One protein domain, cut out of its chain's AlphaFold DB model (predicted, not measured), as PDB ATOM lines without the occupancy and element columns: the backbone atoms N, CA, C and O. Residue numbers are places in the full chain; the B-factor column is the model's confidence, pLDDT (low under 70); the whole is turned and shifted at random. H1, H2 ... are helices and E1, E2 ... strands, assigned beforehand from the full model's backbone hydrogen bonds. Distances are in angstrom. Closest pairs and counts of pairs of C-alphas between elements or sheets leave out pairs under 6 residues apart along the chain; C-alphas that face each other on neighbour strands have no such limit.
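What this domain is: This is residues 276 to 288 and 308 to 373 of the 1080 residues of the protein "Altered inheritance of mitochondria protein 24, mitochondrial" of Metschnikowia sp. JCM 33374 (UniProt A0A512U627). One long helix, H3, makes the middle of an elongated, loose shape, with H2 and then H1 toward its first end and a small two-strand hairpin, E1 and E2, with the short helix H4 at its last end. Residues 276 to 288, with no named element, pass beside H3. The printed part has 79 residues, with H1, H2, H3, E1, E2 and H4 in that order, and is mostly helix; the sheet, E1 - E2, is antiparallel. It is loose, with a radius of gyration of the C-alphas of 16.0 A, and spans 49 by 24 by 18 A, only just elongated.

Where its parts are: After residues 276 to 288 and a cut, H1 is residues 308 to 319, 16.3 A long, from C-alpha 308 at (94.269, 118.699, 143.249). H2 is residues 326 to 331. H3, residues 335 to 350, is 22.1 A long. E1 is residues 352 to 354, E2 residues 360 to 362. H4, residues 363 to 369, ends with C-alpha 369 at (121.890, 103.329, 153.769).

How they stand to each other: H3 touches H4 with its residues 349 to 350 alone, at a steep tilt of 45 degrees, the same way; the closest C-alphas, of Lys 349 and Gly 364, are 5.2 A apart. H3 and H2 only just touch, and only at the corner, with 3 pairs of C-alphas within 8 A; the closest, of Ile 329 and Leu 338, are 6.4 A apart. H1 and H2 are close but not clearly touching, the closest C-alphas, of Tyr 315 and Tyr 328, being 7.4 A apart. H1 and H3 are apart. In the hairpin E1 and E2, N 353 and O 361 are within hydrogen-bond range at 2.9 A. In H1, H2, H3 and H4 every O i to N i+4 pair is within that range.

The domain as a whole: The C-alphas farthest apart, of Val 318 and Asp 357, are 49.7 A apart. Residues 289 to 307 are not printed; C-alphas 288 and 308 are 10.7 A apart. No link between named elements is long. Residue 373 alone has a pLDDT under 70.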
ATOM      1  N   GLY A 276      99.324 121.143 150.576       89.44
ATOM      2  CA  GLY A 276      99.987 121.420 151.841       89.44
ATOM      3  C   GLY A 276     100.004 120.222 152.803       89.44
ATOM      4  O   GLY A 276      98.985 119.566 153.031       89.44
ATOM      5  N   CYS A 277     101.165 119.987 153.414       89.31
ATOM      6  CA  CYS A 277     101.485 118.928 154.382       89.31
ATOM      7  C   CYS A 277     102.431 119.443 155.492       89.31
ATOM      8  O   CYS A 277     102.842 120.607 155.468       89.31
ATOM      9  N   SER A 278     102.830 118.591 156.446       85.31
ATOM     10  CA  SER A 278     103.735 118.988 157.545       85.31
ATOM     11  C   SER A 278     105.171 119.344 157.133       85.31
ATOM     12  O   SER A 278     105.915 119.887 157.939       85.31
ATOM     13  N   ALA A 279     105.590 119.089 155.892       86.44
ATOM     14  CA  ALA A 279     106.885 119.547 155.377       86.44
ATOM     15  C   ALA A 279     106.769 120.852 154.565       86.44
ATOM     16  O   ALA A 279     107.738 121.598 154.422       86.44
ATOM     17  N   GLN A 280     105.581 121.142 154.030       87.25
ATOM     18  CA  GLN A 280     105.285 122.327 153.232       87.25
ATOM     19  C   GLN A 280     103.810 122.676 153.454       87.25
ATOM     20  O   GLN A 280     102.942 122.082 152.829       87.25
ATOM     21  N   PRO A 281     103.482 123.577 154.390       83.62
ATOM     22  CA  PRO A 281     102.099 123.755 154.819       83.62
ATOM     23  C   PRO A 281     101.302 124.702 153.917       83.62
ATOM     24  O   PRO A 281     100.071 124.718 153.994       83.62
ATOM     25  N   GLU A 282     101.958 125.555 153.124       84.94
ATOM     26  CA  GLU A 282     101.272 126.563 152.308       84.94
ATOM     27  C   GLU A 282     100.559 125.896 151.126       84.94
ATOM     28  O   GLU A 282     101.205 125.331 150.251       84.94
ATOM     29  N   THR A 283      99.230 125.995 151.071       87.88
ATOM     30  CA  THR A 283      98.470 125.551 149.895       87.88
ATOM     31  C   THR A 283      98.877 126.396 148.692       87.88
ATOM     32  O   THR A 283      99.050 127.615 148.819       87.88
ATOM     33  N   PHE A 284      98.979 125.786 147.516       89.81
ATOM     34  CA  PHE A 284      99.298 126.536 146.312       89.81
ATOM     35  C   PHE A 284      98.175 127.526 145.973       89.81
ATOM     36  O   PHE A 284      96.987 127.212 146.036       89.81
ATOM     37  N   SER A 285      98.562 128.738 145.575       85.88
ATOM     38  CA  SER A 285      97.666 129.872 145.309       85.88
ATOM     39  C   SER A 285      96.690 129.665 144.143       85.88
ATOM     40  O   SER A 285      95.750 130.447 143.992       85.88
ATOM     41  N   ASN A 286      96.908 128.645 143.308       84.62
ATOM     42  CA  ASN A 286      96.007 128.250 142.228       84.62
ATOM     43  C   ASN A 286      94.788 127.450 142.725       84.62
ATOM     44  O   ASN A 286      93.821 127.304 141.979       84.62
ATOM     45  N   LEU A 287      94.815 126.947 143.963       85.25
ATOM     46  CA  LEU A 287      93.652 126.364 144.624       85.25
ATOM     47  C   LEU A 287      92.830 127.476 145.308       85.25
ATOM     48  O   LEU A 287      93.401 128.404 145.883       85.25
ATOM     49  N   PRO A 288      91.487 127.439 145.232       78.56
ATOM     50  CA  PRO A 288      90.650 128.478 145.822       78.56
ATOM     51  C   PRO A 288      90.610 128.373 147.353       78.56
ATOM     52  O   PRO A 288      90.554 127.263 147.877       78.56
ATOM     53  N   ALA A 308      92.935 118.935 143.779       91.50
ATOM     54  CA  ALA A 308      94.269 118.699 143.249       91.50
ATOM     55  C   ALA A 308      94.308 117.451 142.354       91.50
ATOM     56  O   ALA A 308      94.903 117.478 141.276       91.50
ATOM     57  N   LEU A 309      93.613 116.388 142.767       92.75
ATOM     58  CA  LEU A 309      93.452 115.167 141.986       92.75
ATOM     59  C   LEU A 309      92.707 115.425 140.663       92.75
ATOM     60  O   LEU A 309      93.158 114.988 139.606       92.75
ATOM     61  N   ASP A 310      91.615 116.193 140.699       91.56
ATOM     62  CA  ASP A 310      90.851 116.569 139.505       91.56
ATOM     63  C   ASP A 310      91.706 117.395 138.527       91.56
ATOM     64  O   ASP A 310      91.662 117.161 137.318       91.56
ATOM     65  N   ILE A 311      92.529 118.321 139.034       90.62
ATOM     66  CA  ILE A 311      93.490 119.096 138.230       90.62
ATOM     67  C   ILE A 311      94.495 118.170 137.542       90.62
ATOM     68  O   ILE A 311      94.751 118.326 136.346       90.62
ATOM     69  N   LEU A 312      95.051 117.201 138.273       90.69
ATOM     70  CA  LEU A 312      95.986 116.231 137.710       90.69
ATOM     71  C   LEU A 312      95.330 115.422 136.586       90.69
ATOM     72  O   LEU A 312      95.916 115.292 135.512       90.69
ATOM     73  N   PHE A 313      94.109 114.922 136.789       91.75
ATOM     74  CA  PHE A 313      93.395 114.163 135.760       91.75
ATOM     75  C   PHE A 313      93.005 115.013 134.551       91.75
ATOM     76  O   PHE A 313      93.123 114.551 133.416       91.75
ATOM     77  N   GLN A 314      92.600 116.268 134.757       90.69
ATOM     78  CA  GLN A 314      92.340 117.202 133.659       90.69
ATOM     79  C   GLN A 314      93.609 117.476 132.851       90.69
ATOM     80  O   GLN A 314      93.585 117.423 131.621       90.69
ATOM     81  N   TYR A 315      94.734 117.708 133.528       89.69
ATOM     82  CA  TYR A 315      96.024 117.888 132.871       89.69
ATOM     83  C   TYR A 315      96.444 116.633 132.095       89.69
ATOM     84  O   TYR A 315      96.870 116.741 130.942       89.69
ATOM     85  N   ALA A 316      96.258 115.452 132.693       89.06
ATOM     86  CA  ALA A 316      96.552 114.163 132.076       89.06
ATOM     87  C   ALA A 316      95.678 113.880 130.845       89.06
ATOM     88  O   ALA A 316      96.155 113.316 129.863       89.06
ATOM     89  N   SER A 317      94.414 114.312 130.855       89.19
ATOM     90  CA  SER A 317      93.513 114.170 129.708       89.19
ATOM     91  C   SER A 317      93.965 114.983 128.491       89.19
ATOM     92  O   SER A 317      93.634 114.606 127.369       89.19
ATOM     93  N   VAL A 318      94.668 116.101 128.697       89.25
ATOM     94  CA  VAL A 318      95.120 116.992 127.614       89.25
ATOM     95  C   VAL A 318      96.535 116.643 127.149       89.25
ATOM     96  O   VAL A 318      96.804 116.669 125.951       89.25
ATOM     97  N   ASN A 319      97.435 116.310 128.079       87.19
ATOM     98  CA  ASN A 319      98.869 116.139 127.804       87.19
ATOM     99  C   ASN A 319      99.352 114.678 127.881       87.19
ATOM    100  O   ASN A 319     100.532 114.413 127.660       87.19
ATOM    101  N   GLY A 320      98.458 113.731 128.182       84.69
ATOM    102  CA  GLY A 320      98.804 112.356 128.551       84.69
ATOM    103  C   GLY A 320      99.158 112.222 130.043       84.69
ATOM    104  O   GLY A 320      99.418 113.231 130.701       84.69
ATOM    105  N   PRO A 321      99.157 110.996 130.608       82.19
ATOM    106  CA  PRO A 321      99.421 110.770 132.029       82.19
ATOM    107  C   PRO A 321     100.850 111.208 132.382       82.19
ATOM    108  O   PRO A 321     101.810 110.604 131.894       82.19
ATOM    109  N   PRO A 322     101.023 112.260 133.203       84.00
ATOM    110  CA  PRO A 322     102.351 112.771 133.497       84.00
ATOM    111  C   PRO A 322     103.037 111.892 134.547       84.00
ATOM    112  O   PRO A 322     102.373 111.317 135.402       84.00
ATOM    113  N   ALA A 323     104.367 111.795 134.531       84.25
ATOM    114  CA  ALA A 323     105.094 111.070 135.580       84.25
ATOM    115  C   ALA A 323     105.074 111.811 136.938       84.25
ATOM    116  O   ALA A 323     105.128 111.174 137.990       84.25
ATOM    117  N   ASP A 324     104.982 113.142 136.896       87.12
ATOM    118  CA  ASP A 324     105.020 114.081 138.023       87.12
ATOM    119  C   ASP A 324     104.201 115.353 137.699       87.12
ATOM    120  O   ASP A 324     103.686 115.501 136.589       87.12
ATOM    121  N   LEU A 325     104.064 116.289 138.646       89.00
ATOM    122  CA  LEU A 325     103.411 117.589 138.396       89.00
ATOM    123  C   LEU A 325     104.383 118.712 137.993       89.00
ATOM    124  O   LEU A 325     103.969 119.869 137.884       89.00
ATOM    125  N   PHE A 326     105.658 118.421 137.723       90.62
ATOM    126  CA  PHE A 326     106.657 119.462 137.465       90.62
ATOM    127  C   PHE A 326     106.330 120.292 136.217       90.62
ATOM    128  O   PHE A 326     106.371 121.527 136.249       90.62
ATOM    129  N   ALA A 327     105.961 119.622 135.123       88.50
ATOM    130  CA  ALA A 327     105.584 120.287 133.877       88.50
ATOM    131  C   ALA A 327     104.325 121.155 134.050       88.50
ATOM    132  O   ALA A 327     104.271 122.276 133.546       88.50
ATOM    133  N   TYR A 328     103.338 120.669 134.812       89.69
ATOM    134  CA  TYR A 328     102.134 121.433 135.133       89.69
ATOM    135  C   TYR A 328     102.465 122.711 135.916       89.69
ATOM    136  O   TYR A 328     102.057 123.796 135.510       89.69
ATOM    137  N   ILE A 329     103.254 122.602 136.989       90.19
ATOM    138  CA  ILE A 329     103.613 123.742 137.846       90.19
ATOM    139  C   ILE A 329     104.440 124.771 137.071       90.19
ATOM    140  O   ILE A 329     104.199 125.970 137.186       90.19
ATOM    141  N   THR A 330     105.365 124.316 136.224       90.19
ATOM    142  CA  THR A 330     106.163 125.206 135.369       90.19
ATOM    143  C   THR A 330     105.276 125.979 134.387       90.19
ATOM    144  O   THR A 330     105.460 127.182 134.208       90.19
ATOM    145  N   ASN A 331     104.253 125.332 133.818       89.75
ATOM    146  CA  ASN A 331     103.311 125.966 132.892       89.75
ATOM    147  C   ASN A 331     102.414 127.034 133.547       89.75
ATOM    148  O   ASN A 331     101.848 127.859 132.829       89.75
ATOM    149  N   LEU A 332     102.300 127.064 134.883       89.50
ATOM    150  CA  LEU A 332     101.606 128.146 135.593       89.50
ATOM    151  C   LEU A 332     102.367 129.481 135.516       89.50
ATOM    152  O   LEU A 332     101.772 130.524 135.775       89.50
ATOM    153  N   ASN A 333     103.656 129.462 135.147       90.38
ATOM    154  CA  ASN A 333     104.529 130.639 135.061       90.38
ATOM    155  C   ASN A 333     104.563 131.488 136.352       90.38
ATOM    156  O   ASN A 333     104.787 132.698 136.297       90.38
ATOM    157  N   ASP A 334     104.358 130.862 137.518       91.38
ATOM    158  CA  ASP A 334     104.456 131.512 138.827       91.38
ATOM    159  C   ASP A 334     105.754 131.075 139.535       91.38
ATOM    160  O   ASP A 334     105.849 129.933 140.003       91.38
ATOM    161  N   PRO A 335     106.765 131.959 139.648       92.06
ATOM    162  CA  PRO A 335     108.032 131.615 140.285       92.06
ATOM    163  C   PRO A 335     107.872 131.293 141.776       92.06
ATOM    164  O   PRO A 335     108.675 130.540 142.319       92.06
ATOM    165  N   SER A 336     106.843 131.830 142.442       89.50
ATOM    166  CA  SER A 336     106.601 131.561 143.862       89.50
ATOM    167  C   SER A 336     106.086 130.142 144.094       89.50
ATOM    168  O   SER A 336     106.554 129.469 145.007       89.50
ATOM    169  N   LEU A 337     105.194 129.645 143.232       90.69
ATOM    170  CA  LEU A 337     104.716 128.259 143.289       90.69
ATOM    171  C   LEU A 337     105.824 127.264 142.957       90.69
ATOM    172  O   LEU A 337     105.924 126.213 143.586       90.69
ATOM    173  N   LEU A 338     106.677 127.606 141.991       91.81
ATOM    174  CA  LEU A 338     107.821 126.777 141.637       91.81
ATOM    175  C   LEU A 338     108.830 126.679 142.796       91.81
ATOM    176  O   LEU A 338     109.318 125.591 143.095       91.81
ATOM    177  N   ASP A 339     109.104 127.793 143.481       89.31
ATOM    178  CA  ASP A 339     109.940 127.817 144.688       89.31
ATOM    179  C   ASP A 339     109.328 126.978 145.823       89.31
ATOM    180  O   ASP A 339     110.019 126.146 146.409       89.31
ATOM    181  N   LEU A 340     108.019 127.113 146.081       89.00
ATOM    182  CA  LEU A 340     107.297 126.280 147.055       89.00
ATOM    183  C   LEU A 340     107.396 124.788 146.726       89.00
ATOM    184  O   LEU A 340     107.647 123.978 147.618       89.00
ATOM    185  N   TYR A 341     107.248 124.427 145.452       91.94
ATOM    186  CA  TYR A 341     107.366 123.049 144.992       91.94
ATOM    187  C   TYR A 341     108.760 122.470 145.264       91.94
ATOM    188  O   TYR A 341     108.880 121.405 145.874       91.94
ATOM    189  N   TYR A 342     109.827 123.178 144.876       90.38
ATOM    190  CA  TYR A 342     111.198 122.726 145.129       90.38
ATOM    191  C   TYR A 342     111.517 122.639 146.623       90.38
ATOM    192  O   TYR A 342     112.131 121.664 147.063       90.38
ATOM    193  N   LYS A 343     111.078 123.629 147.409       89.31
ATOM    194  CA  LYS A 343     111.243 123.634 148.866       89.31
ATOM    195  C   LYS A 343     110.512 122.473 149.524       89.31
ATOM    196  O   LYS A 343     111.100 121.827 150.383       89.31
ATOM    197  N   GLY A 344     109.290 122.160 149.094       90.75
ATOM    198  CA  GLY A 344     108.537 121.011 149.599       90.75
ATOM    199  C   GLY A 344     109.254 119.686 149.345       90.75
ATOM    200  O   GLY A 344     109.444 118.902 150.273       90.75
ATOM    201  N   HIS A 345     109.755 119.473 148.123       90.94
ATOM    202  CA  HIS A 345     110.554 118.283 147.797       90.94
ATOM    203  C   HIS A 345     111.845 118.195 148.607       90.94
ATOM    204  O   HIS A 345     112.188 117.124 149.107       90.94
ATOM    205  N   ALA A 346     112.555 119.314 148.767       91.00
ATOM    206  CA  ALA A 346     113.763 119.362 149.583       91.00
ATOM    207  C   ALA A 346     113.463 119.070 151.064       91.00
ATOM    208  O   ALA A 346     114.191 118.301 151.689       91.00
ATOM    209  N   ALA A 347     112.382 119.628 151.613       91.69
ATOM    210  CA  ALA A 347     111.985 119.417 153.000       91.69
ATOM    211  C   ALA A 347     111.643 117.949 153.284       91.69
ATOM    212  O   ALA A 347     112.136 117.392 154.258       91.69
ATOM    213  N   ILE A 348     110.867 117.304 152.407       91.81
ATOM    214  CA  ILE A 348     110.491 115.888 152.539       91.81
ATOM    215  C   ILE A 348     111.720 114.981 152.441       91.81
ATOM    216  O   ILE A 348     111.925 114.092 153.263       91.81
ATOM    217  N   LYS A 349     112.565 115.200 151.433       90.19
ATOM    218  CA  LYS A 349     113.699 114.313 151.167       90.19
ATOM    219  C   LYS A 349     114.798 114.423 152.221       90.19
ATOM    220  O   LYS A 349     115.454 113.431 152.531       90.19
ATOM    221  N   PHE A 350     115.022 115.622 152.748       92.69
ATOM    222  CA  PHE A 350     116.158 115.912 153.618       92.69
ATOM    223  C   PHE A 350     115.755 116.285 155.046       92.69
ATOM    224  O   PHE A 350     116.579 116.845 155.763       92.69
ATOM    225  N   MET A 351     114.525 115.974 155.476       93.75
ATOM    226  CA  MET A 351     114.087 116.214 156.852       93.75
ATOM    227  C   MET A 351     115.120 115.644 157.844       93.75
ATOM    228  O   MET A 351     115.514 114.487 157.691       93.75
ATOM    229  N   PRO A 352     115.601 116.406 158.839       95.19
ATOM    230  CA  PRO A 352     116.593 115.883 159.769       95.19
ATOM    231  C   PRO A 352     115.952 114.908 160.759       95.19
ATOM    232  O   PRO A 352     114.945 115.233 161.391       95.19
ATOM    233  N   ILE A 353     116.562 113.734 160.914       96.25
ATOM    234  CA  ILE A 353     116.153 112.683 161.853       96.25
ATOM    235  C   ILE A 353     117.333 112.291 162.734       96.25
ATOM    236  O   ILE A 353     118.482 112.495 162.357       96.25
ATOM    237  N   MET A 354     117.059 111.748 163.913       96.25
ATOM    238  CA  MET A 354     118.070 111.163 164.782       96.25
ATOM    239  C   MET A 354     118.202 109.677 164.461       96.25
ATOM    240  O   MET A 354     117.213 108.944 164.534       96.25
ATOM    241  N   ASN A 355     119.405 109.252 164.085       94.88
ATOM    242  CA  ASN A 355     119.699 107.869 163.745       94.88
ATOM    243  C   ASN A 355     119.928 107.004 165.002       94.88
ATOM    244  O   ASN A 355     119.995 107.518 166.120       94.88
ATOM    245  N   THR A 356     120.055 105.683 164.839       91.81
ATOM    246  CA  THR A 356     120.287 104.742 165.956       91.81
ATOM    247  C   THR A 356     121.614 104.961 166.685       91.81
ATOM    248  O   THR A 356     121.744 104.554 167.835       91.81
ATOM    249  N   ASP A 357     122.572 105.633 166.044       89.44
ATOM    250  CA  ASP A 357     123.860 106.006 166.637       89.44
ATOM    251  C   ASP A 357     123.779 107.326 167.435       89.44
ATOM    252  O   ASP A 357     124.772 107.765 168.015       89.44
ATOM    253  N   GLY A 358     122.612 107.983 167.462       87.38
ATOM    254  CA  GLY A 358     122.376 109.243 168.174       87.38
ATOM    255  C   GLY A 358     122.775 110.508 167.403       87.38
ATOM    256  O   GLY A 358     122.699 111.612 167.945       87.38
ATOM    257  N   TYR A 359     123.170 110.388 166.134       92.75
ATOM    258  CA  TYR A 359     123.495 111.521 165.269       92.75
ATOM    259  C   TYR A 359     122.265 112.015 164.515       92.75
ATOM    260  O   TYR A 359     121.434 111.233 164.057       92.75
ATOM    261  N   VAL A 360     122.162 113.334 164.342       94.69
ATOM    262  CA  VAL A 360     121.124 113.915 163.486       94.69
ATOM    263  C   VAL A 360     121.614 113.989 162.055       94.69
ATOM    264  O   VAL A 360     122.505 114.786 161.771       94.69
ATOM    265  N   GLU A 361     121.011 113.206 161.170       93.88
ATOM    266  CA  GLU A 361     121.335 113.120 159.746       93.88
ATOM    267  C   GLU A 361     120.096 113.349 158.870       93.88
ATOM    268  O   GLU A 361     118.973 113.479 159.355       93.88
ATOM    269  N   LEU A 362     120.303 113.475 157.559       94.12
ATOM    270  CA  LEU A 362     119.220 113.754 156.615       94.12
ATOM    271  C   LEU A 362     118.453 112.467 156.288       94.12
ATOM    272  O   LEU A 362     119.060 111.481 155.869       94.12
ATOM    273  N   PHE A 363     117.123 112.507 156.398       93.88
ATOM    274  CA  PHE A 363     116.238 111.352 156.231       93.88
ATOM    275  C   PHE A 363     116.541 110.526 154.976       93.88
ATOM    276  O   PHE A 363     116.836 109.341 155.085       93.88
ATOM    277  N   GLY A 364     116.545 111.135 153.786       90.44
ATOM    278  CA  GLY A 364     116.789 110.411 152.538       90.44
ATOM    279  C   GLY A 364     118.152 109.720 152.487       90.44
ATOM    280  O   GLY A 364     118.253 108.615 151.958       90.44
ATOM    281  N   VAL A 365     119.183 110.337 153.077       90.94
ATOM    282  CA  VAL A 365     120.540 109.767 153.150       90.94
ATOM    283  C   VAL A 365     120.540 108.524 154.035       90.94
ATOM    284  O   VAL A 365     120.991 107.469 153.596       90.94
ATOM    285  N   GLU A 366     119.970 108.602 155.236       92.50
ATOM    286  CA  GLU A 366     119.883 107.450 156.142       92.50
ATOM    287  C   GLU A 366     118.999 106.331 155.581       92.50
ATOM    288  O   GLU A 366     119.348 105.155 155.660       92.50
ATOM    289  N   MET A 367     117.898 106.683 154.920       90.62
ATOM    290  CA  MET A 367     117.021 105.711 154.268       90.62
ATOM    291  C   MET A 367     117.726 104.963 153.128       90.62
ATOM    292  O   MET A 367     117.548 103.752 152.994       90.62
ATOM    293  N   SER A 368     118.587 105.636 152.355       88.25
ATOM    294  CA  SER A 368     119.391 104.971 151.317       88.25
ATOM    295  C   SER A 368     120.395 103.968 151.891       88.25
ATOM    296  O   SER A 368     120.546 102.877 151.343       88.25
ATOM    297  N   LYS A 369     121.002 104.267 153.054       90.12
ATOM    298  CA  LYS A 369     121.890 103.329 153.769       90.12
ATOM    299  C   LYS A 369     121.156 102.062 154.211       90.12
ATOM    300  O   LYS A 369     121.755 100.992 154.261       90.12
ATOM    301  N   LEU A 370     119.856 102.169 154.490       88.88
ATOM    302  CA  LEU A 370     118.977 101.044 154.820       88.88
ATOM    303  C   LEU A 370     118.448 100.292 153.579       88.88
ATOM    304  O   LEU A 370     117.648  99.370 153.719       88.88
ATOM    305  N   GLY A 371     118.879 100.663 152.367       85.44
ATOM    306  CA  GLY A 371     118.468 100.032 151.107       85.44
ATOM    307  C   GLY A 371     117.187 100.605 150.491       85.44
ATOM    308  O   GLY A 371     116.735 100.117 149.455       85.44
ATOM    309  N   TYR A 372     116.614 101.664 151.073       81.00
ATOM    310  CA  TYR A 372     115.454 102.363 150.519       81.00
ATOM    311  C   TYR A 372     115.910 103.450 149.540       81.00
ATOM    312  O   TYR A 372     115.914 104.643 149.845       81.00
ATOM    313  N   ASN A 373     116.314 103.034 148.340       66.94
ATOM    314  CA  ASN A 373     116.719 103.958 147.283       66.94
ATOM    315  C   ASN A 373     115.486 104.573 146.606       66.94
ATOM    316  O   ASN A 373     114.716 103.888 145.934       66.94
TER     317      ASN A 373